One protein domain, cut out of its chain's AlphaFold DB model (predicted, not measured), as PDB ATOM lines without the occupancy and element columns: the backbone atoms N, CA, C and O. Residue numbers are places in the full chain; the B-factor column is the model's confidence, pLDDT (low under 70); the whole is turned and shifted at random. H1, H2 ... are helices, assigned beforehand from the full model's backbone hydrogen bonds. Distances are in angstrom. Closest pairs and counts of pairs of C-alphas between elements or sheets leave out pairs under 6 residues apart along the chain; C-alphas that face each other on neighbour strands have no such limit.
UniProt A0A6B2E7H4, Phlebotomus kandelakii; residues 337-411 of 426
ATOM      1  N   ILE A 337      15.120  12.143 -35.416       93.25
ATOM      2  CA  ILE A 337      16.529  11.739 -35.504       93.25
ATOM      3  C   ILE A 337      16.910  11.217 -36.894       93.25
ATOM      4  O   ILE A 337      18.030  11.435 -37.351       93.25
ATOM      5  N   ASP A 338      15.988  10.549 -37.580       92.69
ATOM      6  CA  ASP A 338      16.226  10.029 -38.922       92.69
ATOM      7  C   ASP A 338      16.118  11.149 -39.961       92.69
ATOM      8  O   ASP A 338      16.909  11.192 -40.901       92.69
ATOM      9  N   ILE A 339      15.238  12.127 -39.728       93.44
ATOM     10  CA  ILE A 339      15.166  13.360 -40.523       93.44
ATOM     11  C   ILE A 339      16.489  14.130 -40.449       93.44
ATOM     12  O   ILE A 339      17.000  14.545 -41.487       93.44
ATOM     13  N   VAL A 340      17.083  14.280 -39.258       92.81
ATOM     14  CA  VAL A 340      18.396  14.935 -39.098       92.81
ATOM     15  C   VAL A 340      19.469  14.219 -39.924       92.81
ATOM     16  O   VAL A 340      20.154  14.863 -40.715       92.81
ATOM     17  N   LYS A 341      19.567  12.886 -39.827       90.94
ATOM     18  CA  LYS A 341      20.519  12.096 -40.632       90.94
ATOM     19  C   LYS A 341      20.269  12.224 -42.135       90.94
ATOM     20  O   LYS A 341      21.204  12.259 -42.931       90.94
ATOM     21  N   ARG A 342      18.999  12.260 -42.545       89.25
ATOM     22  CA  ARG A 342      18.621  12.429 -43.951       89.25
ATOM     23  C   ARG A 342      19.042  13.805 -44.465       89.25
ATOM     24  O   ARG A 342      19.590  13.889 -45.559       89.25
ATOM     25  N   LEU A 343      18.831  14.853 -43.670       89.56
ATOM     26  CA  LEU A 343      19.276  16.206 -43.986       89.56
ATOM     27  C   LEU A 343      20.797  16.280 -44.091       89.56
ATOM     28  O   LEU A 343      21.297  16.791 -45.085       89.56
ATOM     29  N   GLU A 344      21.529  15.717 -43.127       87.12
ATOM     30  CA  GLU A 344      22.995  15.591 -43.169       87.12
ATOM     31  C   GLU A 344      23.485  14.994 -44.491       87.12
ATOM     32  O   GLU A 344      24.407  15.526 -45.114       87.12
ATOM     33  N   TYR A 345      22.841  13.916 -44.939       85.00
ATOM     34  CA  TYR A 345      23.148  13.286 -46.216       85.00
ATOM     35  C   TYR A 345      22.851  14.208 -47.410       85.00
ATOM     36  O   TYR A 345      23.736  14.396 -48.250       85.00
ATOM     37  N   GLU A 346      21.645  14.793 -47.477       84.81
ATOM     38  CA  GLU A 346      21.232  15.697 -48.567       84.81
ATOM     39  C   GLU A 346      22.152  16.924 -48.655       84.81
ATOM     40  O   GLU A 346      22.571  17.280 -49.746       84.81
ATOM     41  N   PHE A 347      22.577  17.518 -47.536       81.56
ATOM     42  CA  PHE A 347      23.522  18.643 -47.542       81.56
ATOM     43  C   PHE A 347      24.903  18.313 -48.098       81.56
ATOM     44  O   PHE A 347      25.567  19.173 -48.674       81.56
ATOM     45  N   GLN A 348      25.382  17.098 -47.841       77.75
ATOM     46  CA  GLN A 348      26.718  16.684 -48.252       77.75
ATOM     47  C   GLN A 348      26.777  16.281 -49.731       77.75
ATOM     48  O   GLN A 348      27.852  16.343 -50.327       77.75
ATOM     49  N   HIS A 349      25.653  15.841 -50.309       71.62
ATOM     50  CA  HIS A 349      25.632  15.152 -51.606       71.62
ATOM     51  C   HIS A 349      24.686  15.769 -52.637       71.62
ATOM     52  O   HIS A 349      24.934  15.642 -53.835       71.62
ATOM     53  N   GLU A 350      23.623  16.439 -52.209       63.03
ATOM     54  CA  GLU A 350      22.747  17.213 -53.079       63.03
ATOM     55  C   GLU A 350      23.149  18.690 -52.939       63.03
ATOM     56  O   GLU A 350      23.606  19.120 -51.883       63.03
ATOM     57  N   HIS A 351      23.026  19.504 -53.992       53.69
ATOM     58  CA  HIS A 351      23.282  20.955 -53.924       53.69
ATOM     59  C   HIS A 351      22.191  21.686 -53.113       53.69
ATOM     60  O   HIS A 351      21.642  22.702 -53.534       53.69
ATOM     61  N   PHE A 352      21.833  21.137 -51.958       56.31
ATOM     62  CA  PHE A 352      20.846  21.663 -51.051       56.31
ATOM     63  C   PHE A 352      21.496  22.788 -50.250       56.31
ATOM     64  O   PHE A 352      22.358  22.575 -49.399       56.31
ATOM     65  N   THR A 353      21.130  24.021 -50.586       53.81
ATOM     66  CA  THR A 353      21.650  25.221 -49.935       53.81
ATOM     67  C   THR A 353      20.506  25.927 -49.235       53.81
ATOM     68  O   THR A 353      19.521  26.315 -49.849       53.81
ATOM     69  N   PHE A 354      20.637  26.095 -47.925       59.88
ATOM     70  CA  PHE A 354      19.840  27.077 -47.212       59.88
ATOM     71  C   PHE A 354      20.567  28.410 -47.283       59.88
ATOM     72  O   PHE A 354      21.700  28.518 -46.802       59.88
ATOM     73  N   ASP A 355      19.883  29.445 -47.754       53.22
ATOM     74  CA  ASP A 355      20.400  30.812 -47.668       53.22
ATOM     75  C   ASP A 355      20.674  31.235 -46.206       53.22
ATOM     76  O   ASP A 355      21.554  32.054 -45.949       53.22
ATOM     77  N   ASN A 356      20.012  30.589 -45.231       51.09
ATOM     78  CA  ASN A 356      20.087  30.908 -43.800       51.09
ATOM     79  C   ASN A 356      20.755  29.841 -42.895       51.09
ATOM     80  O   ASN A 356      20.814  30.050 -41.683       51.09
ATOM     81  N   ALA A 357      21.266  28.706 -43.402       52.19
ATOM     82  CA  ALA A 357      21.784  27.634 -42.518       52.19
ATOM     83  C   ALA A 357      23.248  27.759 -42.107       52.19
ATOM     84  O   ALA A 357      23.737  26.929 -41.342       52.19
ATOM     85  N   LYS A 358      23.961  28.803 -42.540       52.25
ATOM     86  CA  LYS A 358      25.381  28.971 -42.192       52.25
ATOM     87  C   LYS A 358      25.641  29.161 -40.685       52.25
ATOM     88  O   LYS A 358      26.795  29.137 -40.279       52.25
ATOM     89  N   SER A 359      24.603  29.304 -39.852       56.19
ATOM     90  CA  SER A 359      24.731  29.422 -38.390       56.19
ATOM     91  C   SER A 359      23.741  28.586 -37.565       56.19
ATOM     92  O   SER A 359      23.693  28.768 -36.348       56.19
ATOM     93  N   LYS A 360      22.920  27.719 -38.173       67.88
ATOM     94  CA  LYS A 360      21.871  26.977 -37.446       67.88
ATOM     95  C   LYS A 360      22.315  25.548 -37.142       67.88
ATOM     96  O   LYS A 360      22.770  24.832 -38.029       67.88
ATOM     97  N   ILE A 361      22.173  25.141 -35.881       79.94
ATOM     98  CA  ILE A 361      22.352  23.750 -35.455       79.94
ATOM     99  C   ILE A 361      21.051  23.018 -35.783       79.94
ATOM    100  O   ILE A 361      20.006  23.343 -35.226       79.94
ATOM    101  N   ILE A 362      21.119  22.059 -36.704       85.31
ATOM    102  CA  ILE A 362      19.981  21.223 -37.093       85.31
ATOM    103  C   ILE A 362      20.035  19.967 -36.224       85.31
ATOM    104  O   ILE A 362      20.730  19.008 -36.546       85.31
ATOM    105  N   ASP A 363      19.356  20.010 -35.081       90.50
ATOM    106  CA  ASP A 363      19.227  18.891 -34.150       90.50
ATOM    107  C   ASP A 363      17.784  18.355 -34.099       90.50
ATOM    108  O   ASP A 363      16.883  18.811 -34.807       90.50
ATOM    109  N   VAL A 364      17.559  17.353 -33.249       93.56
ATOM    110  CA  VAL A 364      16.227  16.763 -33.040       93.56
ATOM    111  C   VAL A 364      15.214  17.819 -32.589       93.56
ATOM    112  O   VAL A 364      14.090  17.827 -33.084       93.56
ATOM    113  N   SER A 365      15.617  18.718 -31.690       93.31
ATOM    114  CA  SER A 365      14.761  19.775 -31.140       93.31
ATOM    115  C   SER A 365      14.320  20.760 -32.226       93.31
ATOM    116  O   SER A 365      13.158  21.161 -32.281       93.31
ATOM    117  N   TYR A 366      15.241  21.124 -33.119       91.81
ATOM    118  CA  TYR A 366      14.979  21.966 -34.277       91.81
ATOM    119  C   TYR A 366      13.943  21.329 -35.206       91.81
ATOM    120  O   TYR A 366      12.939  21.962 -35.531       91.81
ATOM    121  N   VAL A 367      14.141  20.061 -35.580       93.75
ATOM    122  CA  VAL A 367      13.196  19.336 -36.441       93.75
ATOM    123  C   VAL A 367      11.829  19.201 -35.767       93.75
ATOM    124  O   VAL A 367      10.817  19.455 -36.410       93.75
ATOM    125  N   GLN A 368      11.773  18.876 -34.474       94.81
ATOM    126  CA  GLN A 368      10.508  18.818 -33.731       94.81
ATOM    127  C   GLN A 368       9.757  20.151 -33.779       94.81
ATOM    128  O   GLN A 368       8.574  20.164 -34.089       94.81
ATOM    129  N   ASN A 369      10.449  21.273 -33.565       93.31
ATOM    130  CA  ASN A 369       9.859  22.611 -33.631       93.31
ATOM    131  C   ASN A 369       9.300  22.943 -35.031       93.31
ATOM    132  O   ASN A 369       8.240  23.558 -35.135       93.31
ATOM    133  N   LEU A 370       9.973  22.511 -36.106       94.12
ATOM    134  CA  LEU A 370       9.457  22.639 -37.475       94.12
ATOM    135  C   LEU A 370       8.179  21.823 -37.686       94.12
ATOM    136  O   LEU A 370       7.214  22.334 -38.253       94.12
ATOM    137  N   ILE A 371       8.155  20.581 -37.194       95.31
ATOM    138  CA  ILE A 371       6.991  19.693 -37.295       95.31
ATOM    139  C   ILE A 371       5.816  20.242 -36.481       95.31
ATOM    140  O   ILE A 371       4.687  20.236 -36.970       95.31
ATOM    141  N   THR A 372       6.062  20.739 -35.266       94.44
ATOM    142  CA  THR A 372       5.043  21.373 -34.419       94.44
ATOM    143  C   THR A 372       4.406  22.552 -35.144       94.44
ATOM    144  O   THR A 372       3.189  22.612 -35.262       94.44
ATOM    145  N   LYS A 373       5.223  23.462 -35.689       92.94
ATOM    146  CA  LYS A 373       4.736  24.701 -36.313       92.94
ATOM    147  C   LYS A 373       4.266  24.542 -37.761       92.94
ATOM    148  O   LYS A 373       3.702  25.487 -38.311       92.94
ATOM    149  N   GLY A 374       4.544  23.402 -38.391       95.19
ATOM    150  CA  GLY A 374       4.235  23.162 -39.798       95.19
ATOM    151  C   GLY A 374       5.055  24.037 -40.744       95.19
ATOM    152  O   GLY A 374       4.493  24.670 -41.632       95.19
ATOM    153  N   PHE A 375       6.375  24.098 -40.569       95.00
ATOM    154  CA  PHE A 375       7.276  24.768 -41.515       95.00
ATOM    155  C   PHE A 375       8.191  23.765 -42.192       95.00
ATOM    156  O   PHE A 375       8.721  22.877 -41.534       95.00
ATOM    157  N   PHE A 376       8.418  23.931 -43.492       93.12
ATOM    158  CA  PHE A 376       9.438  23.178 -44.210       93.12
ATOM    159  C   PHE A 376      10.834  23.472 -43.643       93.12
ATOM    160  O   PHE A 376      11.042  24.437 -42.906       93.12
ATOM    161  N   VAL A 377      11.821  22.650 -44.003       87.50
ATOM    162  CA  VAL A 377      13.166  22.710 -43.406       87.50
ATOM    163  C   VAL A 377      13.871  24.058 -43.647       87.50
ATOM    164  O   VAL A 377      14.760  24.423 -42.881       87.50
ATOM    165  N   ASP A 378      13.446  24.827 -44.657       82.19
ATOM    166  CA  ASP A 378      13.943  26.183 -44.938       82.19
ATOM    167  C   ASP A 378      13.366  27.285 -44.040       82.19
ATOM    168  O   ASP A 378      13.839  28.420 -44.115       82.19
ATOM    169  N   GLU A 379      12.387  26.965 -43.189       85.38
ATOM    170  CA  GLU A 379      11.594  27.899 -42.373       85.38
ATOM    171  C   GLU A 379      10.825  28.970 -43.167       85.38
ATOM    172  O   GLU A 379      10.179  29.834 -42.572       85.38
ATOM    173  N   GLN A 380      10.869  28.942 -44.498       87.50
ATOM    174  CA  GLN A 380      10.207  29.928 -45.351       87.50
ATOM    175  C   GLN A 380       8.846  29.424 -45.811       87.50
ATOM    176  O   GLN A 380       7.891  30.196 -45.915       87.50
ATOM    177  N   ILE A 381       8.747  28.122 -46.070       92.94
ATOM    178  CA  ILE A 381       7.536  27.517 -46.605       92.94
ATOM    179  C   ILE A 381       6.678  27.012 -45.445       92.94
ATOM    180  O   ILE A 381       7.026  26.048 -44.761       92.94
ATOM    181  N   LYS A 382       5.525  27.653 -45.237       96.25
ATOM    182  CA  LYS A 382       4.488  27.156 -44.325       96.25
ATOM    183  C   LYS A 382       3.750  25.984 -44.975       96.25
ATOM    184  O   LYS A 382       3.331  26.079 -46.126       96.25
ATOM    185  N   LEU A 383       3.597  24.892 -44.238       97.06
ATOM    186  CA  LEU A 383       2.906  23.678 -44.657       97.06
ATOM    187  C   LEU A 383       1.410  23.775 -44.339       97.06
ATOM    188  O   LEU A 383       0.992  24.420 -43.376       97.06
ATOM    189  N   ASN A 384       0.602  23.098 -45.148       96.06
ATOM    190  CA  ASN A 384      -0.841  23.015 -44.968       96.06
ATOM    191  C   ASN A 384      -1.180  21.814 -44.081       96.06
ATOM    192  O   ASN A 384      -0.746  20.696 -44.371       96.06
ATOM    193  N   LYS A 385      -1.954  22.030 -43.011       94.50
ATOM    194  CA  LYS A 385      -2.459  20.947 -42.155       94.50
ATOM    195  C   LYS A 385      -3.479  20.138 -42.955       94.50
ATOM    196  O   LYS A 385      -4.374  20.710 -43.575       94.50
ATOM    197  N   VAL A 386      -3.344  18.820 -42.941       92.81
ATOM    198  CA  VAL A 386      -4.285  17.898 -43.584       92.81
ATOM    199  C   VAL A 386      -5.034  17.146 -42.497       92.81
ATOM    200  O   VAL A 386      -4.425  16.587 -41.586       92.81
ATOM    201  N   GLN A 387      -6.358  17.107 -42.598       89.38
ATOM    202  CA  GLN A 387      -7.190  16.383 -41.646       89.38
ATOM    203  C   GLN A 387      -7.426  14.943 -42.116       89.38
ATOM    204  O   GLN A 387      -7.859  14.694 -43.242       89.38
ATOM    205  N   ARG A 388      -7.179  13.981 -41.222       87.69
ATOM    206  CA  ARG A 388      -7.306  12.544 -41.517       87.69
ATOM    207  C   ARG A 388      -8.712  12.136 -41.954       87.69
ATOM    208  O   ARG A 388      -8.854  11.318 -42.854       87.69
ATOM    209  N   PHE A 389      -9.740  12.673 -41.301       87.50
ATOM    210  CA  PHE A 389     -11.120  12.212 -41.484       87.50
ATOM    211  C   PHE A 389     -11.872  12.923 -42.614       87.50
ATOM    212  O   PHE A 389     -12.879  12.399 -43.084       87.50
ATOM    213  N   SER A 390     -11.390  14.081 -43.072       87.62
ATOM    214  CA  SER A 390     -11.979  14.789 -44.214       87.62
ATOM    215  C   SER A 390     -11.384  14.330 -45.546       87.62
ATOM    216  O   SER A 390     -12.033  14.428 -46.588       87.62
ATOM    217  N   GLU A 391     -10.143  13.841 -45.527       87.75
ATOM    218  CA  GLU A 391      -9.347  13.678 -46.732       87.75
ATOM    219  C   GLU A 391      -9.340  12.231 -47.229       87.75
ATOM    220  O   GLU A 391      -8.683  11.349 -46.679       87.75
ATOM    221  N   LYS A 392     -10.017  11.984 -48.353       89.50
ATOM    222  CA  LYS A 392     -10.122  10.645 -48.956       89.50
ATOM    223  C   LYS A 392      -8.766  10.002 -49.282       89.50
ATOM    224  O   LYS A 392      -8.623   8.789 -49.181       89.50
ATOM    225  N   TYR A 393      -7.781  10.804 -49.693       92.00
ATOM    226  CA  TYR A 393      -6.428  10.349 -50.042       92.00
ATOM    227  C   TYR A 393      -5.399  10.787 -48.993       92.00
ATOM    228  O   TYR A 393      -4.313  11.274 -49.332       92.00
ATOM    229  N   TYR A 394      -5.754  10.674 -47.712       95.56
ATOM    230  CA  TYR A 394      -4.872  11.022 -46.601       95.56
ATOM    231  C   TYR A 394      -3.567  10.207 -46.627       95.56
ATOM    232  O   TYR A 394      -2.483  10.779 -46.738       95.56
ATOM    233  N   THR A 395      -3.681   8.880 -46.639       95.88
ATOM    234  CA  THR A 395      -2.586   7.901 -46.510       95.88
ATOM    235  C   THR A 395      -2.665   6.819 -47.599       95.88
ATOM    236  O   THR A 395      -3.733   6.603 -48.182       95.88
ATOM    237  N   PRO A 396      -1.555   6.109 -47.881       96.69
ATOM    238  CA  PRO A 396      -1.578   4.853 -48.631       96.69
ATOM    239  C   PRO A 396      -2.455   3.786 -47.962       96.69
ATOM    240  O   PRO A 396      -2.618   3.780 -46.739       96.69
ATOM    241  N   GLU A 397      -2.973   2.836 -48.745       94.81
ATOM    242  CA  GLU A 397      -3.928   1.834 -48.254       94.81
ATOM    243  C   GLU A 397      -3.306   0.922 -47.184       94.81
ATOM    244  O   GLU A 397      -3.956   0.591 -46.189       94.81
ATOM    245  N   TYR A 398      -2.038   0.537 -47.356       96.31
ATOM    246  CA  TYR A 398      -1.311  -0.255 -46.369       96.31
ATOM    247  C   TYR A 398      -1.141   0.492 -45.043       96.31
ATOM    248  O   TYR A 398      -1.327  -0.105 -43.981       96.31
ATOM    249  N   VAL A 399      -0.827   1.789 -45.103       96.56
ATOM    250  CA  VAL A 399      -0.650   2.639 -43.916       96.56
ATOM    251  C   VAL A 399      -1.968   2.779 -43.168       96.56
ATOM    252  O   VAL A 399      -1.993   2.589 -41.957       96.56
ATOM    253  N   GLU A 400      -3.074   3.023 -43.875       94.19
ATOM    254  CA  GLU A 400      -4.393   3.154 -43.248       94.19
ATOM    255  C   GLU A 400      -4.825   1.860 -42.542       94.19
ATOM    256  O   GLU A 400      -5.245   1.884 -41.386       94.19
ATOM    257  N   LYS A 401      -4.649   0.703 -43.195       95.00
ATOM    258  CA  LYS A 401      -4.993  -0.609 -42.614       95.00
ATOM    259  C   LYS A 401      -4.115  -1.002 -41.427       95.00
ATOM    260  O   LYS A 401      -4.529  -1.823 -40.611       95.00
ATOM    261  N   ASN A 402      -2.911  -0.447 -41.341       95.56
ATOM    262  CA  ASN A 402      -1.931  -0.750 -40.302       95.56
ATOM    263  C   ASN A 402      -1.583   0.500 -39.491       95.56
ATOM    264  O   ASN A 402      -0.441   0.640 -39.061       95.56
ATOM    265  N   SER A 403      -2.549   1.403 -39.282       92.62
ATOM    266  CA  SER A 403      -2.272   2.750 -38.767       92.62
ATOM    267  C   SER A 403      -1.482   2.759 -37.460       92.62
ATOM    268  O   SER A 403      -0.579   3.567 -37.306       92.62
ATOM    269  N   TRP A 404      -1.745   1.789 -36.583       91.00
ATOM    270  CA  TRP A 404      -1.055   1.593 -35.305       91.00
ATOM    271  C   TRP A 404       0.476   1.440 -35.422       91.00
ATOM    272  O   TRP A 404       1.199   1.769 -34.488       91.00
ATOM    273  N   ASN A 405       0.994   0.962 -36.560       92.00
ATOM    274  CA  ASN A 405       2.439   0.875 -36.827       92.00
ATOM    275  C   ASN A 405       3.051   2.198 -37.309       92.00
ATOM    276  O   ASN A 405       4.272   2.332 -37.385       92.00
ATOM    277  N   PHE A 406       2.207   3.158 -37.677       94.00
ATOM    278  CA  PHE A 406       2.576   4.378 -38.388       94.00
ATOM    279  C   PHE A 406       2.027   5.638 -37.703       94.00
ATOM    280  O   PHE A 406       1.993   6.704 -38.317       94.00
ATOM    281  N   ASP A 407       1.633   5.558 -36.428       91.31
ATOM    282  CA  ASP A 407       1.049   6.686 -35.688       91.31
ATOM    283  C   ASP A 407       1.947   7.938 -35.726       91.31
ATOM    284  O   ASP A 407       1.443   9.056 -35.842       91.31
ATOM    285  N   ASN A 408       3.274   7.753 -35.744       91.62
ATOM    286  CA  ASN A 408       4.269   8.828 -35.809       91.62
ATOM    287  C   ASN A 408       4.272   9.631 -37.124       91.62
ATOM    288  O   ASN A 408       4.820  10.728 -37.149       91.62
ATOM    289  N   ILE A 409       3.709   9.087 -38.205       94.88
ATOM    290  CA  ILE A 409       3.589   9.765 -39.509       94.88
ATOM    291  C   ILE A 409       2.129  10.013 -39.903       94.88
ATOM    292  O   ILE A 409       1.873  10.750 -40.848       94.88
ATOM    293  N   ILE A 410       1.163   9.416 -39.204       94.75
ATOM    294  CA  ILE A 410      -0.273   9.645 -39.416       94.75
ATOM    295  C   ILE A 410      -0.774  10.795 -38.545       94.75
ATOM    296  O   ILE A 410      -1.674  11.517 -38.966       94.75
ATOM    297  N   THR A 411      -0.203  10.987 -37.357       91.88
ATOM    298  CA  THR A 411      -0.617  12.025 -36.406       91.88
ATOM    299  C   THR A 411       0.570  12.875 -35.974       91.88
ATOM    300  O   THR A 411       1.668  12.361 -35.761       91.88
TER     301      THR A 411
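Overview. This is residues 337 to 411 of the 426 residues of a protein of Phlebotomus kandelakii (UniProt A0A6B2E7H4). The longest helix, H1, and H2 meet near their first residues and make an L at one end of an elongated model, while two short helices, H3 and H4, sit near each other at the other end. The long unnamed stretch of residues 374 to 396 leads from the one group to the other, and residues 345 to 351, of which 345 to 349 belong to H1, stick out. The printed part has 75 residues with four named helices, H1, H2, H3 and H4 in that order along the chain, and no named strand; its class is all helix, though the helices hold 32 of the 75 residues, under half. The whole is loose, with a radius of gyration of the C-alphas of 14.9 A, and spans 41 by 23 by 22 A.

Along the chain. H1 is residues 337 to 349, from C-alpha 337 at (16.529, 11.739, -35.504) to C-alpha 349 at (25.632, 15.152, -51.606), a length of 18.8 A. H2 is residues 364 to 373 and 14.3 A long, beginning with C-alpha 364 at (16.227, 16.763, -33.040). H3 is residues 397 to 401, 6.2 A from first to last C-alpha. H4 is residues 407 to 410, 4.9 A long, and ends with C-alpha 410 at (-0.273, 9.645, -39.416).

Arrangement. H1 touches H2 with residues 337 to 340 alone. The closest C-alphas of the two are those of Ile 337 and Val 364, 5.6 A apart. Their lines are about perpendicular, at 79 degrees, and their centres are 14.9 A apart. H2 is apart from H3 and from H4. H1 is also apart from H3 and from H4. H3 and H4 are near each other: the closest C-alphas of the two are 8.3 A apart, and 5 pairs lie within 10 A. In H1, H2 and H3 every O i to N i+4 pair is within hydrogen-bond range. H4, with four residues, is too short for such a pair, and its one O i to N i+3 pair is within range.

Size, cuts and confidence. The two C-alphas farthest apart are those of Ser 359 and Lys 401, 42.5 A, and the first and last printed C-alphas, of Ile 337 and Thr 411, are 17.2 A apart. The printed part has no cut. The links from H1 to H2, of 14 residues, and from H2 to H3, of 23 residues, are long; the link from H3 to H4, of 5 residues, is tight. The mean pLDDT of the printed part is 86.1, and residues 350 to 360, in the link from H1 to H2, are under 70.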